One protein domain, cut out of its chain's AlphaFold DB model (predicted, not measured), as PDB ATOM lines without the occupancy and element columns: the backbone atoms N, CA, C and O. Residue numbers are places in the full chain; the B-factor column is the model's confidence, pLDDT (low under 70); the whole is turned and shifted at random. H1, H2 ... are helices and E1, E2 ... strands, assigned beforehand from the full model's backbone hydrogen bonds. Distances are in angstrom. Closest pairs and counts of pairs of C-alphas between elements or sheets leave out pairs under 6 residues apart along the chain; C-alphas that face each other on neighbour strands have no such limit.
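This is residues 24 to 38 and 179 to 255 of the 283 residues of the protein "Predicted protein" of Streptomyces pristinaespiralis (strain ATCC 25486 / DSM 40338 / CBS 914.69 / JCM 4507 / NBRC 13074 / NRRL 2958 / 5647) (UniProt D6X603). You are looking at a small sandwich, two four-stranded sheets face to face with their strands crossed at 36 degrees, and a helical arm, H1, sticking out into free space from its end. One sheet, E1 E4 E7 E6, is strongly twisted; the other, E2 E3 E8 E5, is flatter. The printed part has 92 residues, with eight named strands followed by one named helix, E1 to E8 and then H1; both sheets are antiparallel and the class is mixed, helices and strands. The whole is only just loose, close to compact, with a radius of gyration of the C-alphas of 14.9 A, and elongated, spanning 51 by 31 by 24 A.

Find C-alpha 28 at (-17.840, 9.760, -6.100), where E1, residues 28 to 31, begins. Its sheet goes on with E4, residues 199 to 206, 19.2 A long and bending by 56 degrees at residue 203, then E7, residues 224 to 229, 15.4 A, and E6, residues 219 to 221. For the other sheet, look at E2, residues 181 to 185, 13.2 A; E3, residues 188 to 192, 13.7 A; E8, residues 235 to 240, 17.0 A, starting at (-13.617, 1.392, -10.945); and E5, residues 211 to 213. H1, residues 245 to 255, runs 15.1 A to C-alpha 255 at (-51.733, -12.363, -8.914).

Start at E4, an inner strand: N 201 and O 227 are 2.8 A apart across to E7, and N 29 and O 202 are 3.0 A apart across to E1, an edge strand. E6 and E7 form a hairpin, with N 219 and O 226 at 2.8 A. In the other sheet E2 and E3 form a hairpin, with N 183 and O 190 at 2.8 A; E3 and E8 have N 189 and O 238 at 2.8 A, and E8 and E5 have N 239 and O 212 at 2.8 A. Between the sheets, the closest C-alphas of E5 and E7 are those of Cys 213 and Thr 227, 6.3 A apart. In H1 every O i to N i+4 pair is within hydrogen-bond range; H1 is on neither sheet, and residues 246 to 255 stand free.

The C-alphas of Pro 197 and Gly 255 are the two farthest apart, 51.5 A. Residues 39 to 178 are not printed, and C-alphas 38 and 179 are 24.6 A apart across this cut. Of the links that are printed whole, none is long. The mean pLDDT of the printed part is 90.8, that of H1 is 77, and no printed residue is under 70.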
ATOM      1  N   VAL A  24     -16.715  21.930  -7.074       85.88
ATOM      2  CA  VAL A  24     -17.087  20.909  -6.096       85.88
ATOM      3  C   VAL A  24     -16.366  19.602  -6.413       85.88
ATOM      4  O   VAL A  24     -16.062  19.340  -7.581       85.88
ATOM      5  N   PRO A  25     -16.085  18.762  -5.402       90.94
ATOM      6  CA  PRO A  25     -15.621  17.404  -5.646       90.94
ATOM      7  C   PRO A  25     -16.614  16.615  -6.520       90.94
ATOM      8  O   PRO A  25     -17.817  16.896  -6.476       90.94
ATOM      9  N   PRO A  26     -16.143  15.614  -7.285       93.31
ATOM     10  CA  PRO A  26     -17.022  14.750  -8.071       93.31
ATOM     11  C   PRO A  26     -18.005  13.974  -7.181       93.31
ATOM     12  O   PRO A  26     -17.815  13.847  -5.971       93.31
ATOM     13  N   LEU A  27     -19.063  13.421  -7.788       94.94
ATOM     14  CA  LEU A  27     -20.127  12.701  -7.072       94.94
ATOM     15  C   LEU A  27     -19.603  11.502  -6.259       94.94
ATOM     16  O   LEU A  27     -20.141  11.183  -5.195       94.94
ATOM     17  N   VAL A  28     -18.553  10.850  -6.766       96.69
ATOM     18  CA  VAL A  28     -17.840   9.760  -6.100       96.69
ATOM     19  C   VAL A  28     -16.424  10.214  -5.803       96.69
ATOM     20  O   VAL A  28     -15.721  10.724  -6.672       96.69
ATOM     21  N   THR A  29     -15.993  10.014  -4.564       95.38
ATOM     22  CA  THR A  29     -14.660  10.419  -4.128       95.38
ATOM     23  C   THR A  29     -13.983   9.363  -3.277       95.38
ATOM     24  O   THR A  29     -14.668   8.605  -2.600       95.38
ATOM     25  N   VAL A  30     -12.649   9.333  -3.262       94.25
ATOM     26  CA  VAL A  30     -11.893   8.425  -2.391       94.25
ATOM     27  C   VAL A  30     -11.412   9.172  -1.151       94.25
ATOM     28  O   VAL A  30     -10.861  10.275  -1.227       94.25
ATOM     29  N   ARG A  31     -11.664   8.578   0.013       90.75
ATOM     30  CA  ARG A  31     -11.309   9.095   1.337       90.75
ATOM     31  C   ARG A  31     -10.435   8.086   2.077       90.75
ATOM     32  O   ARG A  31     -10.557   6.886   1.826       90.75
ATOM     33  N   PRO A  32      -9.608   8.536   3.033       86.06
ATOM     34  CA  PRO A  32      -9.069   7.637   4.042       86.06
ATOM     35  C   PRO A  32     -10.206   6.905   4.763       86.06
ATOM     36  O   PRO A  32     -11.285   7.479   4.967       86.06
ATOM     37  N   ALA A  33      -9.950   5.663   5.169       79.62
ATOM     38  CA  ALA A  33     -10.877   4.930   6.017       79.62
ATOM     39  C   ALA A  33     -11.132   5.717   7.309       79.62
ATOM     40  O   ALA A  33     -10.211   6.299   7.893       79.62
ATOM     41  N   LEU A  34     -12.391   5.759   7.745       75.25
ATOM     42  CA  LEU A  34     -12.711   6.360   9.033       75.25
ATOM     43  C   LEU A  34     -12.254   5.434  10.155       75.25
ATOM     44  O   LEU A  34     -12.419   4.221  10.033       75.25
ATOM     45  N   PRO A  35     -11.755   5.989  11.270       77.88
ATOM     46  CA  PRO A  35     -11.604   5.221  12.491       77.88
ATOM     47  C   PRO A  35     -12.945   4.619  12.921       77.88
ATOM     48  O   PRO A  35     -13.992   5.276  12.834       77.88
ATOM     49  N   ASP A  36     -12.896   3.396  13.439       75.19
ATOM     50  CA  ASP A  36     -14.074   2.723  13.973       75.19
ATOM     51  C   ASP A  36     -14.741   3.560  15.071       75.19
ATOM     52  O   ASP A  36     -14.096   4.172  15.925       75.19
ATOM     53  N   GLY A  37     -16.074   3.601  15.046       72.00
ATOM     54  CA  GLY A  37     -16.857   4.318  16.052       72.00
ATOM     55  C   GLY A  37     -16.895   5.842  15.887       72.00
ATOM     56  O   GLY A  37     -17.429   6.517  16.771       72.00
ATOM     57  N   LEU A  38     -16.404   6.402  14.772       81.50
ATOM     58  CA  LEU A  38     -16.563   7.829  14.492       81.50
ATOM     59  C   LEU A  38     -18.053   8.209  14.422       81.50
ATOM     60  O   LEU A  38     -18.826   7.670  13.630       81.50
ATOM     61  N   ALA A 179     -13.505  10.588  -8.562       96.75
ATOM     62  CA  ALA A 179     -13.823  10.011  -9.855       96.75
ATOM     63  C   ALA A 179     -13.510  10.977 -11.007       96.75
ATOM     64  O   ALA A 179     -13.899  12.146 -10.963       96.75
ATOM     65  N   VAL A 180     -12.832  10.471 -12.038       96.25
ATOM     66  CA  VAL A 180     -12.525  11.210 -13.273       96.25
ATOM     67  C   VAL A 180     -13.694  11.186 -14.256       96.25
ATOM     68  O   VAL A 180     -13.859  12.114 -15.042       96.25
ATOM     69  N   SER A 181     -14.540  10.159 -14.173       95.88
ATOM     70  CA  SER A 181     -15.832  10.092 -14.850       95.88
ATOM     71  C   SER A 181     -16.862   9.424 -13.946       95.88
ATOM     72  O   SER A 181     -16.533   8.590 -13.098       95.88
ATOM     73  N   VAL A 182     -18.122   9.826 -14.106       97.06
ATOM     74  CA  VAL A 182     -19.250   9.244 -13.384       97.06
ATOM     75  C   VAL A 182     -20.407   9.062 -14.353       97.06
ATOM     76  O   VAL A 182     -20.900  10.039 -14.915       97.06
ATOM     77  N   ASP A 183     -20.867   7.825 -14.474       96.81
ATOM     78  CA  ASP A 183     -22.061   7.452 -15.217       96.81
ATOM     79  C   ASP A 183     -23.187   7.156 -14.226       96.81
ATOM     80  O   ASP A 183     -23.106   6.231 -13.412       96.81
ATOM     81  N   VAL A 184     -24.246   7.963 -14.277       96.25
ATOM     82  CA  VAL A 184     -25.453   7.777 -13.464       96.25
ATOM     83  C   VAL A 184     -26.542   7.196 -14.355       96.25
ATOM     84  O   VAL A 184     -26.948   7.830 -15.326       96.25
ATOM     85  N   GLY A 185     -27.012   5.998 -14.021       92.19
ATOM     86  CA  GLY A 185     -28.110   5.326 -14.715       92.19
ATOM     87  C   GLY A 185     -29.342   5.154 -13.829       92.19
ATOM     88  O   GLY A 185     -29.359   5.543 -12.662       92.19
ATOM     89  N   ASP A 186     -30.360   4.484 -14.367       87.81
ATOM     90  CA  ASP A 186     -31.676   4.341 -13.722       87.81
ATOM     91  C   ASP A 186     -31.649   3.570 -12.393       87.81
ATOM     92  O   ASP A 186     -32.544   3.707 -11.561       87.81
ATOM     93  N   SER A 187     -30.639   2.718 -12.194       86.38
ATOM     94  CA  SER A 187     -30.542   1.832 -11.025       86.38
ATOM     95  C   SER A 187     -29.180   1.851 -10.332       86.38
ATOM     96  O   SER A 187     -28.944   1.056  -9.418       86.38
ATOM     97  N   GLY A 188     -28.277   2.750 -10.726       93.62
ATOM     98  CA  GLY A 188     -26.937   2.773 -10.158       93.62
ATOM     99  C   GLY A 188     -26.032   3.885 -10.661       93.62
ATOM    100  O   GLY A 188     -26.403   4.709 -11.491       93.62
ATOM    101  N   VAL A 189     -24.824   3.879 -10.112       97.31
ATOM    102  CA  VAL A 189     -23.735   4.803 -10.403       97.31
ATOM    103  C   VAL A 189     -22.478   3.980 -10.657       97.31
ATOM    104  O   VAL A 189     -22.096   3.158  -9.816       97.31
ATOM    105  N   ARG A 190     -21.824   4.224 -11.792       97.12
ATOM    106  CA  ARG A 190     -20.468   3.756 -12.082       97.12
ATOM    107  C   ARG A 190     -19.524   4.948 -12.050       97.12
ATOM    108  O   ARG A 190     -19.857   6.019 -12.544       97.12
ATOM    109  N   ALA A 191     -18.363   4.768 -11.442       97.81
ATOM    110  CA  ALA A 191     -17.342   5.793 -11.350       97.81
ATOM    111  C   ALA A 191     -15.973   5.213 -11.695       97.81
ATOM    112  O   ALA A 191     -15.578   4.195 -11.120       97.81
ATOM    113  N   GLU A 192     -15.252   5.898 -12.577       98.00
ATOM    114  CA  GLU A 192     -13.845   5.619 -12.858       98.00
ATOM    115  C   GLU A 192     -12.976   6.475 -11.935       98.00
ATOM    116  O   GLU A 192     -13.179   7.682 -11.805       98.00
ATOM    117  N   LEU A 193     -12.013   5.846 -11.277       96.62
ATOM    118  CA  LEU A 193     -11.106   6.427 -10.300       96.62
ATOM    119  C   LEU A 193      -9.682   6.468 -10.868       96.62
ATOM    120  O   LEU A 193      -9.275   5.545 -11.580       96.62
ATOM    121  N   PRO A 194      -8.878   7.481 -10.510       95.31
ATOM    122  CA  PRO A 194      -7.450   7.443 -10.777       95.31
ATOM    123  C   PRO A 194      -6.808   6.284 -10.004       95.31
ATOM    124  O   PRO A 194      -7.208   5.971  -8.878       95.31
ATOM    125  N   ALA A 195      -5.778   5.663 -10.584       92.94
ATOM    126  CA  ALA A 195      -4.986   4.675  -9.862       92.94
ATOM    127  C   ALA A 195      -4.346   5.332  -8.629       92.94
ATOM    128  O   ALA A 195      -3.775   6.419  -8.710       92.94
ATOM    129  N   GLY A 196      -4.443   4.677  -7.476       90.81
ATOM    130  CA  GLY A 196      -3.989   5.260  -6.221       90.81
ATOM    131  C   GLY A 196      -3.845   4.239  -5.098       90.81
ATOM    132  O   GLY A 196      -4.026   3.038  -5.317       90.81
ATOM    133  N   PRO A 197      -3.534   4.702  -3.878       89.94
ATOM    134  CA  PRO A 197      -3.241   3.837  -2.734       89.94
ATOM    135  C   PRO A 197      -4.460   3.073  -2.183       89.94
ATOM    136  O   PRO A 197      -4.304   2.270  -1.268       89.94
ATOM    137  N   GLY A 198      -5.664   3.295  -2.724       91.31
ATOM    138  CA  GLY A 198      -6.914   2.745  -2.198       91.31
ATOM    139  C   GLY A 198      -7.498   3.587  -1.059       91.31
ATOM    140  O   GLY A 198      -7.059   4.710  -0.800       91.31
ATOM    141  N   GLY A 199      -8.524   3.059  -0.392       93.50
ATOM    142  CA  GLY A 199      -9.219   3.732   0.706       93.50
ATOM    143  C   GLY A 199     -10.702   3.381   0.747       93.50
ATOM    144  O   GLY A 199     -11.090   2.230   0.566       93.50
ATOM    145  N   THR A 200     -11.543   4.380   0.981       94.56
ATOM    146  CA  THR A 200     -13.001   4.251   0.967       94.56
ATOM    147  C   THR A 200     -13.574   5.153  -0.115       94.56
ATOM    148  O   THR A 200     -13.443   6.374  -0.035       94.56
ATOM    149  N   ALA A 201     -14.225   4.567  -1.118       95.62
ATOM    150  CA  ALA A 201     -15.054   5.333  -2.035       95.62
ATOM    151  C   ALA A 201     -16.332   5.761  -1.317       95.62
ATOM    152  O   ALA A 201     -17.007   4.942  -0.693       95.62
ATOM    153  N   VAL A 202     -16.655   7.043  -1.424       95.94
ATOM    154  CA  VAL A 202     -17.859   7.664  -0.882       95.94
ATOM    155  C   VAL A 202     -18.651   8.243  -2.041       95.94
ATOM    156  O   VAL A 202     -18.170   9.135  -2.745       95.94
ATOM    157  N   LEU A 203     -19.865   7.733  -2.221       96.75
ATOM    158  CA  LEU A 203     -20.874   8.286  -3.114       96.75
ATOM    159  C   LEU A 203     -21.695   9.309  -2.323       96.75
ATOM    160  O   LEU A 203     -22.205   8.985  -1.249       96.75
ATOM    161  N   ALA A 204     -21.859  10.528  -2.847       94.81
ATOM    162  CA  ALA A 204     -22.646  11.592  -2.211       94.81
ATOM    163  C   ALA A 204     -24.171  11.350  -2.315       94.81
ATOM    164  O   ALA A 204     -24.936  12.198  -2.765       94.81
ATOM    165  N   ALA A 205     -24.606  10.168  -1.878       94.75
ATOM    166  CA  ALA A 205     -25.990   9.755  -1.727       94.75
ATOM    167  C   ALA A 205     -26.204   9.200  -0.306       94.75
ATOM    168  O   ALA A 205     -25.297   8.564   0.243       94.75
ATOM    169  N   PRO A 206     -27.385   9.397   0.304       95.12
ATOM    170  CA  PRO A 206     -27.686   8.839   1.617       95.12
ATOM    171  C   PRO A 206     -27.606   7.310   1.630       95.12
ATOM    172  O   PRO A 206     -28.192   6.629   0.782       95.12
ATOM    173  N   ARG A 207     -26.946   6.753   2.647       95.62
ATOM    174  CA  ARG A 207     -26.895   5.312   2.890       95.62
ATOM    175  C   ARG A 207     -28.208   4.843   3.514       95.62
ATOM    176  O   ARG A 207     -28.351   4.766   4.732       95.62
ATOM    177  N   ILE A 208     -29.138   4.447   2.657       94.38
ATOM    178  CA  ILE A 208     -30.391   3.767   3.018       94.38
ATOM    179  C   ILE A 208     -30.369   2.281   2.618       94.38
ATOM    180  O   ILE A 208     -29.465   1.826   1.914       94.38
ATOM    181  N   ALA A 209     -31.355   1.506   3.075       93.56
ATOM    182  CA  ALA A 209     -31.501   0.106   2.675       93.56
ATOM    183  C   ALA A 209     -31.748  -0.009   1.159       93.56
ATOM    184  O   ALA A 209     -32.531   0.757   0.606       93.56
ATOM    185  N   GLY A 210     -31.096  -0.978   0.509       93.44
ATOM    186  CA  GLY A 210     -31.201  -1.203  -0.938       93.44
ATOM    187  C   GLY A 210     -29.944  -0.866  -1.741       93.44
ATOM    188  O   GLY A 210     -29.831  -1.292  -2.890       93.44
ATOM    189  N   TRP A 211     -28.984  -0.149  -1.150       97.44
ATOM    190  CA  TRP A 211     -27.685   0.107  -1.775       97.44
ATOM    191  C   TRP A 211     -26.760  -1.111  -1.710       97.44
ATOM    192  O   TRP A 211     -26.579  -1.718  -0.650       97.44
ATOM    193  N   SER A 212     -26.115  -1.423  -2.832       96.88
ATOM    194  CA  SER A 212     -25.031  -2.402  -2.915       96.88
ATOM    195  C   SER A 212     -23.900  -1.888  -3.794       96.88
ATOM    196  O   SER A 212     -24.181  -1.338  -4.853       96.88
ATOM    197  N   CYS A 213     -22.648  -2.083  -3.390       97.25
ATOM    198  CA  CYS A 213     -21.466  -1.729  -4.173       97.25
ATOM    199  C   CYS A 213     -20.582  -2.967  -4.356       97.25
ATOM    200  O   CYS A 213     -20.428  -3.759  -3.424       97.25
ATOM    201  N   GLY A 214     -20.065  -3.194  -5.567       92.12
ATOM    202  CA  GLY A 214     -19.277  -4.399  -5.874       92.12
ATOM    203  C   GLY A 214     -20.010  -5.715  -5.557       92.12
ATOM    204  O   GLY A 214     -19.396  -6.693  -5.137       92.12
ATOM    205  N   GLY A 215     -21.344  -5.722  -5.670       91.50
ATOM    206  CA  GLY A 215     -22.194  -6.880  -5.366       91.50
ATOM    207  C   GLY A 215     -22.460  -7.144  -3.877       91.50
ATOM    208  O   GLY A 215     -23.157  -8.104  -3.553       91.50
ATOM    209  N   ARG A 216     -21.958  -6.306  -2.962       94.88
ATOM    210  CA  ARG A 216     -22.168  -6.435  -1.509       94.88
ATOM    211  C   ARG A 216     -23.013  -5.281  -0.973       94.88
ATOM    212  O   ARG A 216     -23.008  -4.215  -1.586       94.88
ATOM    213  N   PRO A 217     -23.741  -5.446   0.148       96.19
ATOM    214  CA  PRO A 217     -24.410  -4.324   0.803       96.19
ATOM    215  C   PRO A 217     -23.435  -3.168   1.030       96.19
ATOM    216  O   PRO A 217     -22.315  -3.397   1.479       96.19
ATOM    217  N   ALA A 218     -23.849  -1.945   0.702       96.56
ATOM    218  CA  ALA A 218     -22.970  -0.792   0.842       96.56
ATOM    219  C   ALA A 218     -22.718  -0.446   2.320       96.56
ATOM    220  O   ALA A 218     -23.638  -0.489   3.156       96.56
ATOM    221  N   ASP A 219     -21.487  -0.033   2.602       94.81
ATOM    222  CA  ASP A 219     -21.070   0.522   3.884       94.81
ATOM    223  C   ASP A 219     -21.586   1.958   4.049       94.81
ATOM    224  O   ASP A 219     -22.253   2.520   3.174       94.81
ATOM    225  N   SER A 220     -21.299   2.548   5.210       92.94
ATOM    226  CA  SER A 220     -21.685   3.916   5.551       92.94
ATOM    227  C   SER A 220     -20.464   4.748   5.917       92.94
ATOM    228  O   SER A 220     -19.750   4.423   6.863       92.94
ATOM    229  N   TYR A 221     -20.276   5.867   5.222       92.38
ATOM    230  CA  TYR A 221     -19.337   6.918   5.603       92.38
ATOM    231  C   TYR A 221     -20.137   8.099   6.151       92.38
ATOM    232  O   TYR A 221     -20.653   8.918   5.395       92.38
ATOM    233  N   LEU A 222     -20.307   8.156   7.477       91.88
ATOM    234  CA  LEU A 222     -21.076   9.209   8.166       91.88
ATOM    235  C   LEU A 222     -22.505   9.403   7.613       91.88
ATOM    236  O   LEU A 222     -23.030  10.514   7.600       91.88
ATOM    237  N   GLY A 223     -23.140   8.313   7.173       91.75
ATOM    238  CA  GLY A 223     -24.486   8.326   6.594       91.75
ATOM    239  C   GLY A 223     -24.526   8.414   5.067       91.75
ATOM    240  O   GLY A 223     -25.619   8.369   4.508       91.75
ATOM    241  N   LEU A 224     -23.376   8.501   4.392       94.69
ATOM    242  CA  LEU A 224     -23.257   8.417   2.933       94.69
ATOM    243  C   LEU A 224     -22.901   7.000   2.478       94.69
ATOM    244  O   LEU A 224     -22.273   6.248   3.222       94.69
ATOM    245  N   VAL A 225     -23.317   6.634   1.266       96.94
ATOM    246  CA  VAL A 225     -23.008   5.330   0.658       96.94
ATOM    247  C   VAL A 225     -21.497   5.181   0.506       96.94
ATOM    248  O   VAL A 225     -20.838   6.064  -0.045       96.94
ATOM    249  N   ALA A 226     -20.954   4.059   0.977       96.00
ATOM    250  CA  ALA A 226     -19.519   3.817   0.958       96.00
ATOM    251  C   ALA A 226     -19.148   2.381   0.577       96.00
ATOM    252  O   ALA A 226     -19.943   1.451   0.724       96.00
ATOM    253  N   THR A 227     -17.921   2.201   0.089       96.31
ATOM    254  CA  THR A 227     -17.331   0.881  -0.166       96.31
ATOM    255  C   THR A 227     -15.800   0.957  -0.116       96.31
ATOM    256  O   THR A 227     -15.233   1.990  -0.496       96.31
ATOM    257  N   PRO A 228     -15.095  -0.078   0.371       95.44
ATOM    258  CA  PRO A 228     -13.640  -0.123   0.299       95.44
ATOM    259  C   PRO A 228     -13.154  -0.187  -1.157       95.44
ATOM    260  O   PRO A 228     -13.772  -0.822  -2.009       95.44
ATOM    261  N   VAL A 229     -12.019   0.454  -1.422       94.81
ATOM    262  CA  VAL A 229     -11.319   0.453  -2.710       94.81
ATOM    263  C   VAL A 229      -9.899  -0.037  -2.471       94.81
ATOM    264  O   VAL A 229      -9.181   0.523  -1.638       94.81
ATOM    265  N   ALA A 230      -9.493  -1.086  -3.182       93.75
ATOM    266  CA  ALA A 230      -8.137  -1.613  -3.090       93.75
ATOM    267  C   ALA A 230      -7.120  -0.683  -3.777       93.75
ATOM    268  O   ALA A 230      -7.473   0.127  -4.636       93.75
ATOM    269  N   ALA A 231      -5.839  -0.815  -3.428       94.12
ATOM    270  CA  ALA A 231      -4.778  -0.117  -4.146       94.12
ATOM    271  C   ALA A 231      -4.795  -0.503  -5.636       94.12
ATOM    272  O   ALA A 231      -4.915  -1.679  -5.978       94.12
ATOM    273  N   GLY A 232      -4.705   0.494  -6.517       93.81
ATOM    274  CA  GLY A 232      -4.760   0.311  -7.970       93.81
ATOM    275  C   GLY A 232      -6.144  -0.007  -8.553       93.81
ATOM    276  O   GLY A 232      -6.256  -0.100  -9.771       93.81
ATOM    277  N   GLN A 233      -7.201  -0.144  -7.745       95.25
ATOM    278  CA  GLN A 233      -8.562  -0.304  -8.263       95.25
ATOM    279  C   GLN A 233      -9.047   1.012  -8.886       95.25
ATOM    280  O   GLN A 233      -9.089   2.042  -8.215       95.25
ATOM    281  N   THR A 234      -9.455   0.962 -10.155       96.56
ATOM    282  CA  THR A 234      -9.841   2.147 -10.939       96.56
ATOM    283  C   THR A 234     -11.338   2.260 -11.195       96.56
ATOM    284  O   THR A 234     -11.755   3.198 -11.849       96.56
ATOM    285  N   SER A 235     -12.171   1.346 -10.698       96.12
ATOM    286  CA  SER A 235     -13.617   1.392 -10.945       96.12
ATOM    287  C   SER A 235     -14.416   1.075  -9.688       96.12
ATOM    288  O   SER A 235     -14.086   0.143  -8.944       96.12
ATOM    289  N   VAL A 236     -15.511   1.802  -9.481       97.00
ATOM    290  CA  VAL A 236     -16.507   1.534  -8.440       97.00
ATOM    291  C   VAL A 236     -17.891   1.507  -9.066       97.00
ATOM    292  O   VAL A 236     -18.279   2.423  -9.786       97.00
ATOM    293  N   GLU A 237     -18.652   0.462  -8.755       97.31
ATOM    294  CA  GLU A 237     -20.039   0.323  -9.180       97.31
ATOM    295  C   GLU A 237     -20.935   0.143  -7.958       97.31
ATOM    296  O   GLU A 237     -20.734  -0.776  -7.156       97.31
ATOM    297  N   CYS A 238     -21.927   1.022  -7.835       97.81
ATOM    298  CA  CYS A 238     -22.959   0.966  -6.813       97.81
ATOM    299  C   CYS A 238     -24.336   0.927  -7.476       97.81
ATOM    300  O   CYS A 238     -24.625   1.702  -8.380       97.81
ATOM    301  N   SER A 239     -25.219   0.055  -7.002       96.62
ATOM    302  CA  SER A 239     -26.612  -0.032  -7.439       96.62
ATOM    303  C   SER A 239     -27.557   0.216  -6.275       96.62
ATOM    304  O   SER A 239     -27.269  -0.161  -5.136       96.62
ATOM    305  N   PHE A 240     -28.698   0.825  -6.574       94.75
ATOM    306  CA  PHE A 240     -29.786   1.022  -5.633       94.75
ATOM    307  C   PHE A 240     -31.001   0.218  -6.078       94.75
ATOM    308  O   PHE A 240     -31.492   0.357  -7.197       94.75
ATOM    309  N   ARG A 241     -31.507  -0.627  -5.183       91.50
ATOM    310  CA  ARG A 241     -32.768  -1.342  -5.375       91.50
ATOM    311  C   ARG A 241     -33.662  -1.106  -4.163       91.50
ATOM    312  O   ARG A 241     -33.311  -1.586  -3.084       91.50
ATOM    313  N   PRO A 242     -34.807  -0.419  -4.317       87.06
ATOM    314  CA  PRO A 242     -35.724  -0.185  -3.214       87.06
ATOM    315  C   PRO A 242     -36.098  -1.492  -2.495       87.06
ATOM    316  O   PRO A 242     -36.411  -2.494  -3.156       87.06
ATOM    317  N   PRO A 243     -36.098  -1.508  -1.151       83.00
ATOM    318  CA  PRO A 243     -36.632  -2.629  -0.390       83.00
ATOM    319  C   PRO A 243     -38.074  -2.930  -0.815       83.00
ATOM    320  O   PRO A 243     -38.861  -2.020  -1.056       83.00
ATOM    321  N   GLY A 244     -38.428  -4.212  -0.922       76.44
ATOM    322  CA  GLY A 244     -39.788  -4.635  -1.280       76.44
ATOM    323  C   GLY A 244     -40.070  -4.773  -2.780       76.44
ATOM    324  O   GLY A 244     -41.061  -5.410  -3.122       76.44
ATOM    325  N   LEU A 245     -39.190  -4.317  -3.682       76.50
ATOM    326  CA  LEU A 245     -39.390  -4.488  -5.132       76.50
ATOM    327  C   LEU A 245     -39.554  -5.966  -5.530       76.50
ATOM    328  O   LEU A 245     -40.433  -6.307  -6.316       76.50
ATOM    329  N   ARG A 246     -38.747  -6.861  -4.942       72.31
ATOM    330  CA  ARG A 246     -38.870  -8.311  -5.173       72.31
ATOM    331  C   ARG A 246     -40.216  -8.841  -4.689       72.31
ATOM    332  O   ARG A 246     -40.874  -9.556  -5.427       72.31
ATOM    333  N   ALA A 247     -40.631  -8.468  -3.478       71.06
ATOM    334  CA  ALA A 247     -41.906  -8.904  -2.914       71.06
ATOM    335  C   ALA A 247     -43.097  -8.396  -3.743       71.06
ATOM    336  O   ALA A 247     -44.007  -9.167  -4.028       71.06
ATOM    337  N   GLY A 248     -43.053  -7.139  -4.194       72.50
ATOM    338  CA  GLY A 248     -44.067  -6.560  -5.075       72.50
ATOM    339  C   GLY A 248     -44.136  -7.262  -6.430       72.50
ATOM    340  O   GLY A 248     -45.228  -7.585  -6.891       72.50
ATOM    341  N   LEU A 249     -42.985  -7.577  -7.036       78.12
ATOM    342  CA  LEU A 249     -42.939  -8.330  -8.290       78.12
ATOM    343  C   LEU A 249     -43.487  -9.753  -8.111       78.12
ATOM    344  O   LEU A 249     -44.288 -10.199  -8.925       78.12
ATOM    345  N   PHE A 250     -43.119 -10.444  -7.028       78.06
ATOM    346  CA  PHE A 250     -43.668 -11.767  -6.717       78.06
ATOM    347  C   PHE A 250     -45.181 -11.725  -6.506       78.06
ATOM    348  O   PHE A 250     -45.883 -12.569  -7.054       78.06
ATOM    349  N   ALA A 251     -45.694 -10.737  -5.769       77.56
ATOM    350  CA  ALA A 251     -47.129 -10.571  -5.565       77.56
ATOM    351  C   ALA A 251     -47.868 -10.295  -6.885       77.56
ATOM    352  O   ALA A 251     -48.914 -10.888  -7.135       77.56
ATOM    353  N   ALA A 252     -47.305  -9.453  -7.757       77.94
ATOM    354  CA  ALA A 252     -47.880  -9.154  -9.066       77.94
ATOM    355  C   ALA A 252     -47.893 -10.384  -9.989       77.94
ATOM    356  O   ALA A 252     -48.919 -10.688 -10.592       77.94
ATOM    357  N   VAL A 253     -46.780 -11.123 -10.064       84.69
ATOM    358  CA  VAL A 253     -46.680 -12.356 -10.861       84.69
ATOM    359  C   VAL A 253     -47.635 -13.423 -10.326       84.69
ATOM    360  O   VAL A 253     -48.372 -14.019 -11.106       84.69
ATOM    361  N   ALA A 254     -47.685 -13.630  -9.008       78.00
ATOM    362  CA  ALA A 254     -48.618 -14.569  -8.388       78.00
ATOM    363  C   ALA A 254     -50.082 -14.176  -8.651       78.00
ATOM    364  O   ALA A 254     -50.894 -15.036  -8.986       78.00
ATOM    365  N   GLY A 255     -50.410 -12.883  -8.571       79.38
ATOM    366  CA  GLY A 255     -51.733 -12.363  -8.914       79.38
ATOM    367  C   GLY A 255     -52.101 -12.584 -10.384       79.38
ATOM    368  O   GLY A 255     -53.210 -13.022 -10.677       79.38
TER     369      GLY A 255